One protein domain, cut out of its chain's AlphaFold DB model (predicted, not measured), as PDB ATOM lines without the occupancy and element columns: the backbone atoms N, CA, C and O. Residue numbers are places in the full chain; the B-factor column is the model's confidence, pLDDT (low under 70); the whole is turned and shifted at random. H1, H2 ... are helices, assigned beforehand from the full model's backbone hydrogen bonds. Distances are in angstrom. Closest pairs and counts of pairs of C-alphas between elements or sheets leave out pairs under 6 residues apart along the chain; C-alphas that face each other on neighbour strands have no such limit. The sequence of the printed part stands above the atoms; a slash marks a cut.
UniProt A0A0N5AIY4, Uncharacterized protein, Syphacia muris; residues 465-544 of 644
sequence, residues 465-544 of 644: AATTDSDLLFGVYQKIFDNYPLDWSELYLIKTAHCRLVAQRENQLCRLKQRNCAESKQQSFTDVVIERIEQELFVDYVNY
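This is residues 465 to 544 of the 644 residues of an uncharacterized protein of Syphacia muris (UniProt A0A0N5AIY4). Look for a long helical hairpin, H2 then H3, with H1 packed crosswise at one end and the turn, residues 517 to 522, sticking out at the other. The printed part has 80 residues with three named helices, H1 to H3 along the chain: all helix. The rod is loose, radius of gyration of the C-alphas 16.1 A, and spans 50 by 23 by 18 A.

H1, residues 468 to 481, touches residues 490 to 497 alone of H2, residues 488 to 516, only just about perpendicular at 71 degrees; the closest C-alphas, 476 and 490, are 6.2 A apart. H2 and H3, residues 523 to 541, form a hairpin, opposite ways at a shallow tilt of 15 degrees; their closest C-alphas, 502 and 537, are 6.2 A apart. H1 and H3 are apart. Every O i to N i+4 pair is within hydrogen-bond range in H1 and H3, 24 of 25 in H2.

Find C-alpha 468 at (171.599, 164.697, 121.394), where H1 begins its 20.6 A. H2 runs 40.7 A; H3 runs 26.5 A to C-alpha 541 at (160.000, 181.513, 118.200).

The printed part has no cut, and both links are short. Residues 465 to 469, 520 and 538 to 543 have pLDDT under 70.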
ATOM      1  N   ALA A 465     165.553 166.532 129.416       44.66
ATOM      2  CA  ALA A 465     165.746 165.584 128.316       44.66
ATOM      3  C   ALA A 465     167.106 165.790 127.636       44.66
ATOM      4  O   ALA A 465     167.224 166.568 126.688       44.66
ATOM      5  N   ALA A 466     168.126 165.054 128.086       48.72
ATOM      6  CA  ALA A 466     169.408 164.920 127.392       48.72
ATOM      7  C   ALA A 466     169.215 164.142 126.075       48.72
ATOM      8  O   ALA A 466     169.563 162.971 125.942       48.72
ATOM      9  N   THR A 467     168.561 164.777 125.108       62.41
ATOM     10  CA  THR A 467     168.556 164.341 123.717       62.41
ATOM     11  C   THR A 467     169.760 164.980 123.039       62.41
ATOM     12  O   THR A 467     170.069 166.143 123.290       62.41
ATOM     13  N   THR A 468     170.434 164.231 122.167       65.31
ATOM     14  CA  THR A 468     171.599 164.697 121.394       65.31
ATOM     15  C   THR A 468     171.347 166.020 120.665       65.31
ATOM     16  O   THR A 468     172.275 166.790 120.442       65.31
ATOM     17  N   ASP A 469     170.089 166.308 120.328       65.50
ATOM     18  CA  ASP A 469     169.677 167.544 119.668       65.50
ATOM     19  C   ASP A 469     169.806 168.774 120.591       65.50
ATOM     20  O   ASP A 469     170.171 169.844 120.109       65.50
ATOM     21  N   SER A 470     169.564 168.638 121.903       70.94
ATOM     22  CA  SER A 470     169.642 169.746 122.875       70.94
ATOM     23  C   SER A 470     171.080 170.242 123.064       70.94
ATOM     24  O   SER A 470     171.340 171.446 123.011       70.94
ATOM     25  N   ASP A 471     172.036 169.316 123.176       74.75
ATOM     26  CA  ASP A 471     173.460 169.647 123.317       74.75
ATOM     27  C   ASP A 471     174.020 170.306 122.047       74.75
ATOM     28  O   ASP A 471     174.792 171.268 122.116       74.75
ATOM     29  N   LEU A 472     173.602 169.826 120.871       77.19
ATOM     30  CA  LEU A 472     173.991 170.425 119.595       77.19
ATOM     31  C   LEU A 472     173.382 171.826 119.428       77.19
ATOM     32  O   LEU A 472     174.076 172.756 119.017       77.19
ATOM     33  N   LEU A 473     172.111 172.008 119.798       80.19
ATOM     34  CA  LEU A 473     171.455 173.317 119.793       80.19
ATOM     35  C   LEU A 473     172.129 174.301 120.738       80.19
ATOM     36  O   LEU A 473     172.269 175.469 120.388       80.19
ATOM     37  N   PHE A 474     172.574 173.846 121.909       81.88
ATOM     38  CA  PHE A 474     173.269 174.694 122.870       81.88
ATOM     39  C   PHE A 474     174.524 175.331 122.259       81.88
ATOM     40  O   PHE A 474     174.702 176.548 122.350       81.88
ATOM     41  N   GLY A 475     175.352 174.535 121.571       82.38
ATOM     42  CA  GLY A 475     176.540 175.041 120.878       82.38
ATOM     43  C   GLY A 475     176.200 176.087 119.813       82.38
ATOM     44  O   GLY A 475     176.864 177.121 119.711       82.38
ATOM     45  N   VAL A 476     175.116 175.864 119.069       83.50
ATOM     46  CA  VAL A 476     174.654 176.806 118.045       83.50
ATOM     47  C   VAL A 476     174.076 178.087 118.653       83.50
ATOM     48  O   VAL A 476     174.372 179.185 118.179       83.50
ATOM     49  N   TYR A 477     173.301 177.993 119.733       82.88
ATOM     50  CA  TYR A 477     172.781 179.168 120.431       82.88
ATOM     51  C   TYR A 477     173.895 180.017 121.025       82.88
ATOM     52  O   TYR A 477     173.846 181.240 120.906       82.88
ATOM     53  N   GLN A 478     174.920 179.391 121.600       84.25
ATOM     54  CA  GLN A 478     176.084 180.111 122.101       84.25
ATOM     55  C   GLN A 478     176.746 180.929 120.980       84.25
ATOM     56  O   GLN A 478     176.979 182.125 121.154       84.25
ATOM     57  N   LYS A 479     176.923 180.345 119.785       85.31
ATOM     58  CA  LYS A 479     177.414 181.080 118.606       85.31
ATOM     59  C   LYS A 479     176.523 182.260 118.214       85.31
ATOM     60  O   LYS A 479     177.053 183.328 117.912       85.31
ATOM     61  N   ILE A 480     175.196 182.098 118.243       80.00
ATOM     62  CA  ILE A 480     174.250 183.200 117.984       80.00
ATOM     63  C   ILE A 480     174.461 184.333 118.993       80.00
ATOM     64  O   ILE A 480     174.573 185.494 118.593       80.00
ATOM     65  N   PHE A 481     174.542 184.016 120.289       78.94
ATOM     66  CA  PHE A 481     174.749 185.014 121.346       78.94
ATOM     67  C   PHE A 481     176.077 185.757 121.201       78.94
ATOM     68  O   PHE A 481     176.140 186.970 121.424       78.94
ATOM     69  N   ASP A 482     177.111 185.048 120.765       83.44
ATOM     70  CA  ASP A 482     178.437 185.604 120.520       83.44
ATOM     71  C   ASP A 482     178.543 186.325 119.157       83.44
ATOM     72  O   ASP A 482     179.572 186.921 118.843       83.44
ATOM     73  N   ASN A 483     177.451 186.380 118.383       77.69
ATOM     74  CA  ASN A 483     177.359 186.974 117.042       77.69
ATOM     75  C   ASN A 483     178.313 186.341 116.018       77.69
ATOM     76  O   ASN A 483     178.767 187.012 115.084       77.69
ATOM     77  N   TYR A 484     178.611 185.052 116.173       84.12
ATOM     78  CA  TYR A 484     179.338 184.310 115.157       84.12
ATOM     79  C   TYR A 484     178.414 183.948 113.989       84.12
ATOM     80  O   TYR A 484     177.240 183.627 114.200       84.12
ATOM     81  N   PRO A 485     178.918 183.997 112.742       76.75
ATOM     82  CA  PRO A 485     178.174 183.478 111.610       76.75
ATOM     83  C   PRO A 485     177.958 181.976 111.797       76.75
ATOM     84  O   PRO A 485     178.869 181.253 112.205       76.75
ATOM     85  N   LEU A 486     176.747 181.531 111.486       79.75
ATOM     86  CA  LEU A 486     176.391 180.121 111.502       79.75
ATOM     87  C   LEU A 486     176.674 179.496 110.141       79.75
ATOM     88  O   LEU A 486     176.441 180.126 109.105       79.75
ATOM     89  N   ASP A 487     177.140 178.253 110.143       85.00
ATOM     90  CA  ASP A 487     177.236 177.472 108.914       85.00
ATOM     91  C   ASP A 487     175.876 176.863 108.505       85.00
ATOM     92  O   ASP A 487     174.864 176.969 109.208       85.00
ATOM     93  N   TRP A 488     175.824 176.240 107.323       75.12
ATOM     94  CA  TRP A 488     174.582 175.657 106.796       75.12
ATOM     95  C   TRP A 488     174.065 174.492 107.646       75.12
ATOM     96  O   TRP A 488     172.851 174.293 107.720       75.12
ATOM     97  N   SER A 489     174.955 173.717 108.271       81.38
ATOM     98  CA  SER A 489     174.572 172.588 109.121       81.38
ATOM     99  C   SER A 489     173.947 173.071 110.430       81.38
ATOM    100  O   SER A 489     172.924 172.542 110.860       81.38
ATOM    101  N   GLU A 490     174.476 174.154 110.995       85.75
ATOM    102  CA  GLU A 490     173.972 174.810 112.200       85.75
ATOM    103  C   GLU A 490     172.618 175.471 111.941       85.75
ATOM    104  O   GLU A 490     171.672 175.277 112.703       85.75
ATOM    105  N   LEU A 491     172.474 176.181 110.820       76.56
ATOM    106  CA  LEU A 491     171.193 176.754 110.399       76.56
ATOM    107  C   LEU A 491     170.134 175.670 110.153       76.56
ATOM    108  O   LEU A 491     168.976 175.828 110.554       76.56
ATOM    109  N   TYR A 492     170.524 174.555 109.531       80.12
ATOM    110  CA  TYR A 492     169.647 173.402 109.338       80.12
ATOM    111  C   TYR A 492     169.253 172.753 110.667       80.12
ATOM    112  O   TYR A 492     168.090 172.379 110.839       80.12
ATOM    113  N   LEU A 493     170.183 172.652 111.617       83.25
ATOM    114  CA  LEU A 493     169.930 172.107 112.943       83.25
ATOM    115  C   LEU A 493     168.930 172.971 113.715       83.25
ATOM    116  O   LEU A 493     167.937 172.426 114.193       83.25
ATOM    117  N   ILE A 494     169.125 174.297 113.775       81.25
ATOM    118  CA  ILE A 494     168.161 175.198 114.432       81.25
ATOM    119  C   ILE A 494     166.797 175.050 113.768       81.25
ATOM    120  O   ILE A 494     165.790 174.934 114.461       81.25
ATOM    121  N   LYS A 495     166.745 174.993 112.430       78.56
ATOM    122  CA  LYS A 495     165.470 174.874 111.717       78.56
ATOM    123  C   LYS A 495     164.790 173.553 112.039       78.56
ATOM    124  O   LYS A 495     163.594 173.528 112.291       78.56
ATOM    125  N   THR A 496     165.539 172.459 112.028       80.88
ATOM    126  CA  THR A 496     165.009 171.122 112.295       80.88
ATOM    127  C   THR A 496     164.515 171.012 113.728       80.88
ATOM    128  O   THR A 496     163.413 170.517 113.955       80.88
ATOM    129  N   ALA A 497     165.287 171.527 114.682       79.19
ATOM    130  CA  ALA A 497     164.893 171.613 116.076       79.19
ATOM    131  C   ALA A 497     163.630 172.454 116.250       79.19
ATOM    132  O   ALA A 497     162.664 171.991 116.846       79.19
ATOM    133  N   HIS A 498     163.602 173.642 115.649       74.38
ATOM    134  CA  HIS A 498     162.446 174.522 115.667       74.38
ATOM    135  C   HIS A 498     161.226 173.828 115.067       74.38
ATOM    136  O   HIS A 498     160.214 173.708 115.737       74.38
ATOM    137  N   CYS A 499     161.316 173.254 113.867       73.06
ATOM    138  CA  CYS A 499     160.212 172.511 113.263       73.06
ATOM    139  C   CYS A 499     159.744 171.330 114.129       73.06
ATOM    140  O   CYS A 499     158.546 171.078 114.197       73.06
ATOM    141  N   ARG A 500     160.647 170.602 114.800       75.88
ATOM    142  CA  ARG A 500     160.275 169.483 115.682       75.88
ATOM    143  C   ARG A 500     159.561 169.960 116.944       75.88
ATOM    144  O   ARG A 500     158.525 169.398 117.285       75.88
ATOM    145  N   LEU A 501     160.099 170.978 117.607       72.81
ATOM    146  CA  LEU A 501     159.577 171.494 118.872       72.81
ATOM    147  C   LEU A 501     158.299 172.303 118.639       72.81
ATOM    148  O   LEU A 501     157.239 171.996 119.184       72.81
ATOM    149  N   VAL A 502     158.366 173.274 117.736       72.62
ATOM    150  CA  VAL A 502     157.292 174.228 117.479       72.62
ATOM    151  C   VAL A 502     156.121 173.590 116.752       72.62
ATOM    152  O   VAL A 502     154.998 173.699 117.234       72.62
ATOM    153  N   ALA A 503     156.334 172.853 115.656       73.25
ATOM    154  CA  ALA A 503     155.199 172.310 114.903       73.25
ATOM    155  C   ALA A 503     154.409 171.276 115.723       73.25
ATOM    156  O   ALA A 503     153.190 171.155 115.586       73.25
ATOM    157  N   GLN A 504     155.069 170.517 116.605       78.19
ATOM    158  CA  GLN A 504     154.365 169.613 117.515       78.19
ATOM    159  C   GLN A 504     153.505 170.387 118.517       78.19
ATOM    160  O   GLN A 504     152.338 170.037 118.716       78.19
ATOM    161  N   ARG A 505     154.050 171.450 119.113       78.88
ATOM    162  CA  ARG A 505     153.335 172.308 120.064       78.88
ATOM    163  C   ARG A 505     152.193 173.086 119.411       78.88
ATOM    164  O   ARG A 505     151.103 173.119 119.972       78.88
ATOM    165  N   GLU A 506     152.374 173.601 118.200       77.06
ATOM    166  CA  GLU A 506     151.309 174.211 117.393       77.06
ATOM    167  C   GLU A 506     150.161 173.229 117.142       77.06
ATOM    168  O   GLU A 506     148.993 173.549 117.361       77.06
ATOM    169  N   ASN A 507     150.478 172.001 116.721       82.38
ATOM    170  CA  ASN A 507     149.469 170.970 116.489       82.38
ATOM    171  C   ASN A 507     148.715 170.609 117.778       82.38
ATOM    172  O   ASN A 507     147.504 170.379 117.740       82.38
ATOM    173  N   GLN A 508     149.410 170.568 118.919       84.62
ATOM    174  CA  GLN A 508     148.782 170.383 120.230       84.62
ATOM    175  C   GLN A 508     147.848 171.550 120.564       84.62
ATOM    176  O   GLN A 508     146.689 171.314 120.908       84.62
ATOM    177  N   LEU A 509     148.311 172.790 120.394       83.44
ATOM    178  CA  LEU A 509     147.536 174.004 120.642       83.44
ATOM    179  C   LEU A 509     146.271 174.060 119.778       83.44
ATOM    180  O   LEU A 509     145.182 174.299 120.295       83.44
ATOM    181  N   CYS A 510     146.387 173.773 118.480       82.00
ATOM    182  CA  CYS A 510     145.253 173.713 117.559       82.00
ATOM    183  C   CYS A 510     144.210 172.680 118.001       82.00
ATOM    184  O   CYS A 510     143.020 172.990 118.045       82.00
ATOM    185  N   ARG A 511     144.638 171.469 118.385       86.19
ATOM    186  CA  ARG A 511     143.728 170.420 118.885       86.19
ATOM    187  C   ARG A 511     143.047 170.826 120.190       86.19
ATOM    188  O   ARG A 511     141.862 170.548 120.360       86.19
ATOM    189  N   LEU A 512     143.776 171.468 121.102       85.75
ATOM    190  CA  LEU A 512     143.224 171.946 122.369       85.75
ATOM    191  C   LEU A 512     142.205 173.061 122.145       85.75
ATOM    192  O   LEU A 512     141.096 172.956 122.655       85.75
ATOM    193  N   LYS A 513     142.519 174.062 121.313       82.62
ATOM    194  CA  LYS A 513     141.579 175.136 120.953       82.62
ATOM    195  C   LYS A 513     140.313 174.589 120.286       82.62
ATOM    196  O   LYS A 513     139.216 174.998 120.646       82.62
ATOM    197  N   GLN A 514     140.447 173.618 119.379       84.38
ATOM    198  CA  GLN A 514     139.297 172.960 118.742       84.38
ATOM    199  C   GLN A 514     138.398 172.229 119.749       84.38
ATOM    200  O   GLN A 514     137.178 172.328 119.651       84.38
ATOM    201  N   ARG A 515     138.982 171.521 120.725       84.81
ATOM    202  CA  ARG A 515     138.220 170.841 121.787       84.81
ATOM    203  C   ARG A 515     137.580 171.824 122.762       84.81
ATOM    204  O   ARG A 515     136.434 171.629 123.145       84.81
ATOM    205  N   ASN A 516     138.289 172.893 123.116       81.88
ATOM    206  CA  ASN A 516     137.798 173.903 124.051       81.88
ATOM    207  C   ASN A 516     136.567 174.647 123.503       81.88
ATOM    208  O   ASN A 516     135.662 174.992 124.252       81.88
ATOM    209  N   CYS A 517     136.473 174.818 122.179       73.50
ATOM    210  CA  CYS A 517     135.266 175.346 121.540       73.50
ATOM    211  C   CYS A 517     134.033 174.426 121.673       73.50
ATOM    212  O   CYS A 517     132.919 174.892 121.439       73.50
ATOM    213  N   ALA A 518     134.203 173.142 122.007       76.62
ATOM    214  CA  ALA A 518     133.124 172.153 122.019       76.62
ATOM    215  C   ALA A 518     132.566 171.835 123.421       76.62
ATOM    216  O   ALA A 518     131.423 171.390 123.522       76.62
ATOM    217  N   GLU A 519     133.321 172.058 124.504       71.25
ATOM    218  CA  GLU A 519     132.963 171.567 125.845       71.25
ATOM    219  C   GLU A 519     133.021 172.667 126.921       71.25
ATOM    220  O   GLU A 519     134.087 173.079 127.364       71.25
ATOM    221  N   SER A 520     131.858 173.106 127.421       68.88
ATOM    222  CA  SER A 520     131.745 174.240 128.361       68.88
ATOM    223  C   SER A 520     132.097 173.939 129.826       68.88
ATOM    224  O   SER A 520     132.141 174.850 130.647       68.88
ATOM    225  N   LYS A 521     132.316 172.670 130.204       74.31
ATOM    226  CA  LYS A 521     132.450 172.266 131.623       74.31
ATOM    227  C   LYS A 521     133.892 172.055 132.108       74.31
ATOM    228  O   LYS A 521     134.096 172.008 133.316       74.31
ATOM    229  N   GLN A 522     134.881 171.953 131.215       70.00
ATOM    230  CA  GLN A 522     136.312 171.773 131.555       70.00
ATOM    231  C   GLN A 522     137.205 172.932 131.077       70.00
ATOM    232  O   GLN A 522     138.425 172.798 130.939       70.00
ATOM    233  N   GLN A 523     136.592 174.087 130.837       74.00
ATOM    234  CA  GLN A 523     137.214 175.217 130.158       74.00
ATOM    235  C   GLN A 523     138.419 175.786 130.932       74.00
ATOM    236  O   GLN A 523     139.483 175.982 130.355       74.00
ATOM    237  N   SER A 524     138.328 175.894 132.263       78.50
ATOM    238  CA  SER A 524     139.378 176.524 133.083       78.50
ATOM    239  C   SER A 524     140.720 175.783 133.091       78.50
ATOM    240  O   SER A 524     141.766 176.423 133.074       78.50
ATOM    241  N   PHE A 525     140.729 174.445 133.098       81.31
ATOM    242  CA  PHE A 525     141.982 173.680 133.041       81.31
ATOM    243  C   PHE A 525     142.595 173.720 131.638       81.31
ATOM    244  O   PHE A 525     143.807 173.862 131.483       81.31
ATOM    245  N   THR A 526     141.746 173.630 130.612       80.19
ATOM    246  CA  THR A 526     142.176 173.669 129.212       80.19
ATOM    247  C   THR A 526     142.787 175.026 128.863       80.19
ATOM    248  O   THR A 526     143.816 175.061 128.192       80.19
ATOM    249  N   ASP A 527     142.228 176.120 129.385       79.94
ATOM    250  CA  ASP A 527     142.745 177.480 129.196       79.94
ATOM    251  C   ASP A 527     144.154 177.653 129.788       79.94
ATOM    252  O   ASP A 527     145.037 178.179 129.116       79.94
ATOM    253  N   VAL A 528     144.410 177.127 130.993       84.62
ATOM    254  CA  VAL A 528     145.747 177.176 131.623       84.62
ATOM    255  C   VAL A 528     146.780 176.382 130.816       84.62
ATOM    256  O   VAL A 528     147.925 176.811 130.660       84.62
ATOM    257  N   VAL A 529     146.395 175.222 130.275       83.50
ATOM    258  CA  VAL A 529     147.284 174.413 129.422       83.50
ATOM    259  C   VAL A 529     147.552 175.110 128.087       83.50
ATOM    260  O   VAL A 529     148.689 175.101 127.615       83.50
ATOM    261  N   ILE A 530     146.530 175.732 127.491       80.06
ATOM    262  CA  ILE A 530     146.654 176.543 126.275       80.06
ATOM    263  C   ILE A 530     147.635 177.693 126.514       80.06
ATOM    264  O   ILE A 530     148.597 177.816 125.759       80.06
ATOM    265  N   GLU A 531     147.451 178.470 127.582       80.56
ATOM    266  CA  GLU A 531     148.311 179.612 127.904       80.56
ATOM    267  C   GLU A 531     149.769 179.179 128.109       80.56
ATOM    268  O   GLU A 531     150.690 179.806 127.587       80.56
ATOM    269  N   ARG A 532     149.998 178.054 128.796       83.62
ATOM    270  CA  ARG A 532     151.346 177.503 128.974       83.62
ATOM    271  C   ARG A 532     151.997 177.112 127.645       83.62
ATOM    272  O   ARG A 532     153.162 177.436 127.429       83.62
ATOM    273  N   ILE A 533     151.270 176.430 126.757       80.44
ATOM    274  CA  ILE A 533     151.799 176.044 125.438       80.44
ATOM    275  C   ILE A 533     152.093 177.288 124.591       80.44
ATOM    276  O   ILE A 533     153.108 177.320 123.903       80.44
ATOM    277  N   GLU A 534     151.250 178.320 124.657       76.38
ATOM    278  CA  GLU A 534     151.490 179.598 123.976       76.38
ATOM    279  C   GLU A 534     152.750 180.302 124.499       76.38
ATOM    280  O   GLU A 534     153.530 180.823 123.701       76.38
ATOM    281  N   GLN A 535     152.991 180.277 125.814       77.31
ATOM    282  CA  GLN A 535     154.211 180.822 126.417       77.31
ATOM    283  C   GLN A 535     155.469 180.039 126.006       77.31
ATOM    284  O   GLN A 535     156.479 180.657 125.674       77.31
ATOM    285  N   GLU A 536     155.415 178.701 126.001       75.06
ATOM    286  CA  GLU A 536     156.525 177.844 125.550       75.06
ATOM    287  C   GLU A 536     156.859 178.115 124.074       75.06
ATOM    288  O   GLU A 536     158.005 178.405 123.734       75.06
ATOM    289  N   LEU A 537     155.834 178.134 123.218       72.56
ATOM    290  CA  LEU A 537     155.963 178.473 121.803       72.56
ATOM    291  C   LEU A 537     156.603 179.850 121.601       72.56
ATOM    292  O   LEU A 537     157.528 179.991 120.803       72.56
ATOM    293  N   PHE A 538     156.149 180.864 122.342       68.38
ATOM    294  CA  PHE A 538     156.673 182.224 122.229       68.38
ATOM    295  C   PHE A 538     158.187 182.295 122.470       68.38
ATOM    296  O   PHE A 538     158.880 183.002 121.740       68.38
ATOM    297  N   VAL A 539     158.712 181.545 123.445       66.31
ATOM    298  CA  VAL A 539     160.157 181.491 123.738       66.31
ATOM    299  C   VAL A 539     160.938 180.871 122.577       66.31
ATOM    300  O   VAL A 539     161.966 181.417 122.174       66.31
ATOM    301  N   ASP A 540     160.430 179.784 121.996       60.88
ATOM    302  CA  ASP A 540     161.102 179.058 120.911       60.88
ATOM    303  C   ASP A 540     161.118 179.838 119.593       60.88
ATOM    304  O   ASP A 540     162.032 179.696 118.769       60.88
ATOM    305  N   TYR A 541     160.122 180.700 119.396       60.16
ATOM    306  CA  TYR A 541     160.000 181.513 118.200       60.16
ATOM    307  C   TYR A 541     160.975 182.691 118.134       60.16
ATOM    308  O   TYR A 541     161.301 183.105 117.025       60.16
ATOM    309  N   VAL A 542     161.488 183.213 119.258       54.53
ATOM    310  CA  VAL A 542     162.344 184.427 119.282       54.53
ATOM    311  C   VAL A 542     163.550 184.327 118.331       54.53
ATOM    312  O   VAL A 542     164.019 185.338 117.809       54.53
ATOM    313  N   ASN A 543     164.012 183.112 118.029       50.66
ATOM    314  CA  ASN A 543     165.133 182.864 117.120       50.66
ATOM    315  C   ASN A 543     164.800 183.065 115.625       50.66
ATOM    316  O   ASN A 543     165.704 183.297 114.825       50.66
ATOM    317  N   TYR A 544     163.521 183.031 115.240       71.56
ATOM    318  CA  TYR A 544     163.042 183.223 113.867       71.56
ATOM    319  C   TYR A 544     162.153 184.453 113.770       71.56
ATOM    320  O   TYR A 544     160.966 184.348 113.490       71.56
TER     321      TYR A 544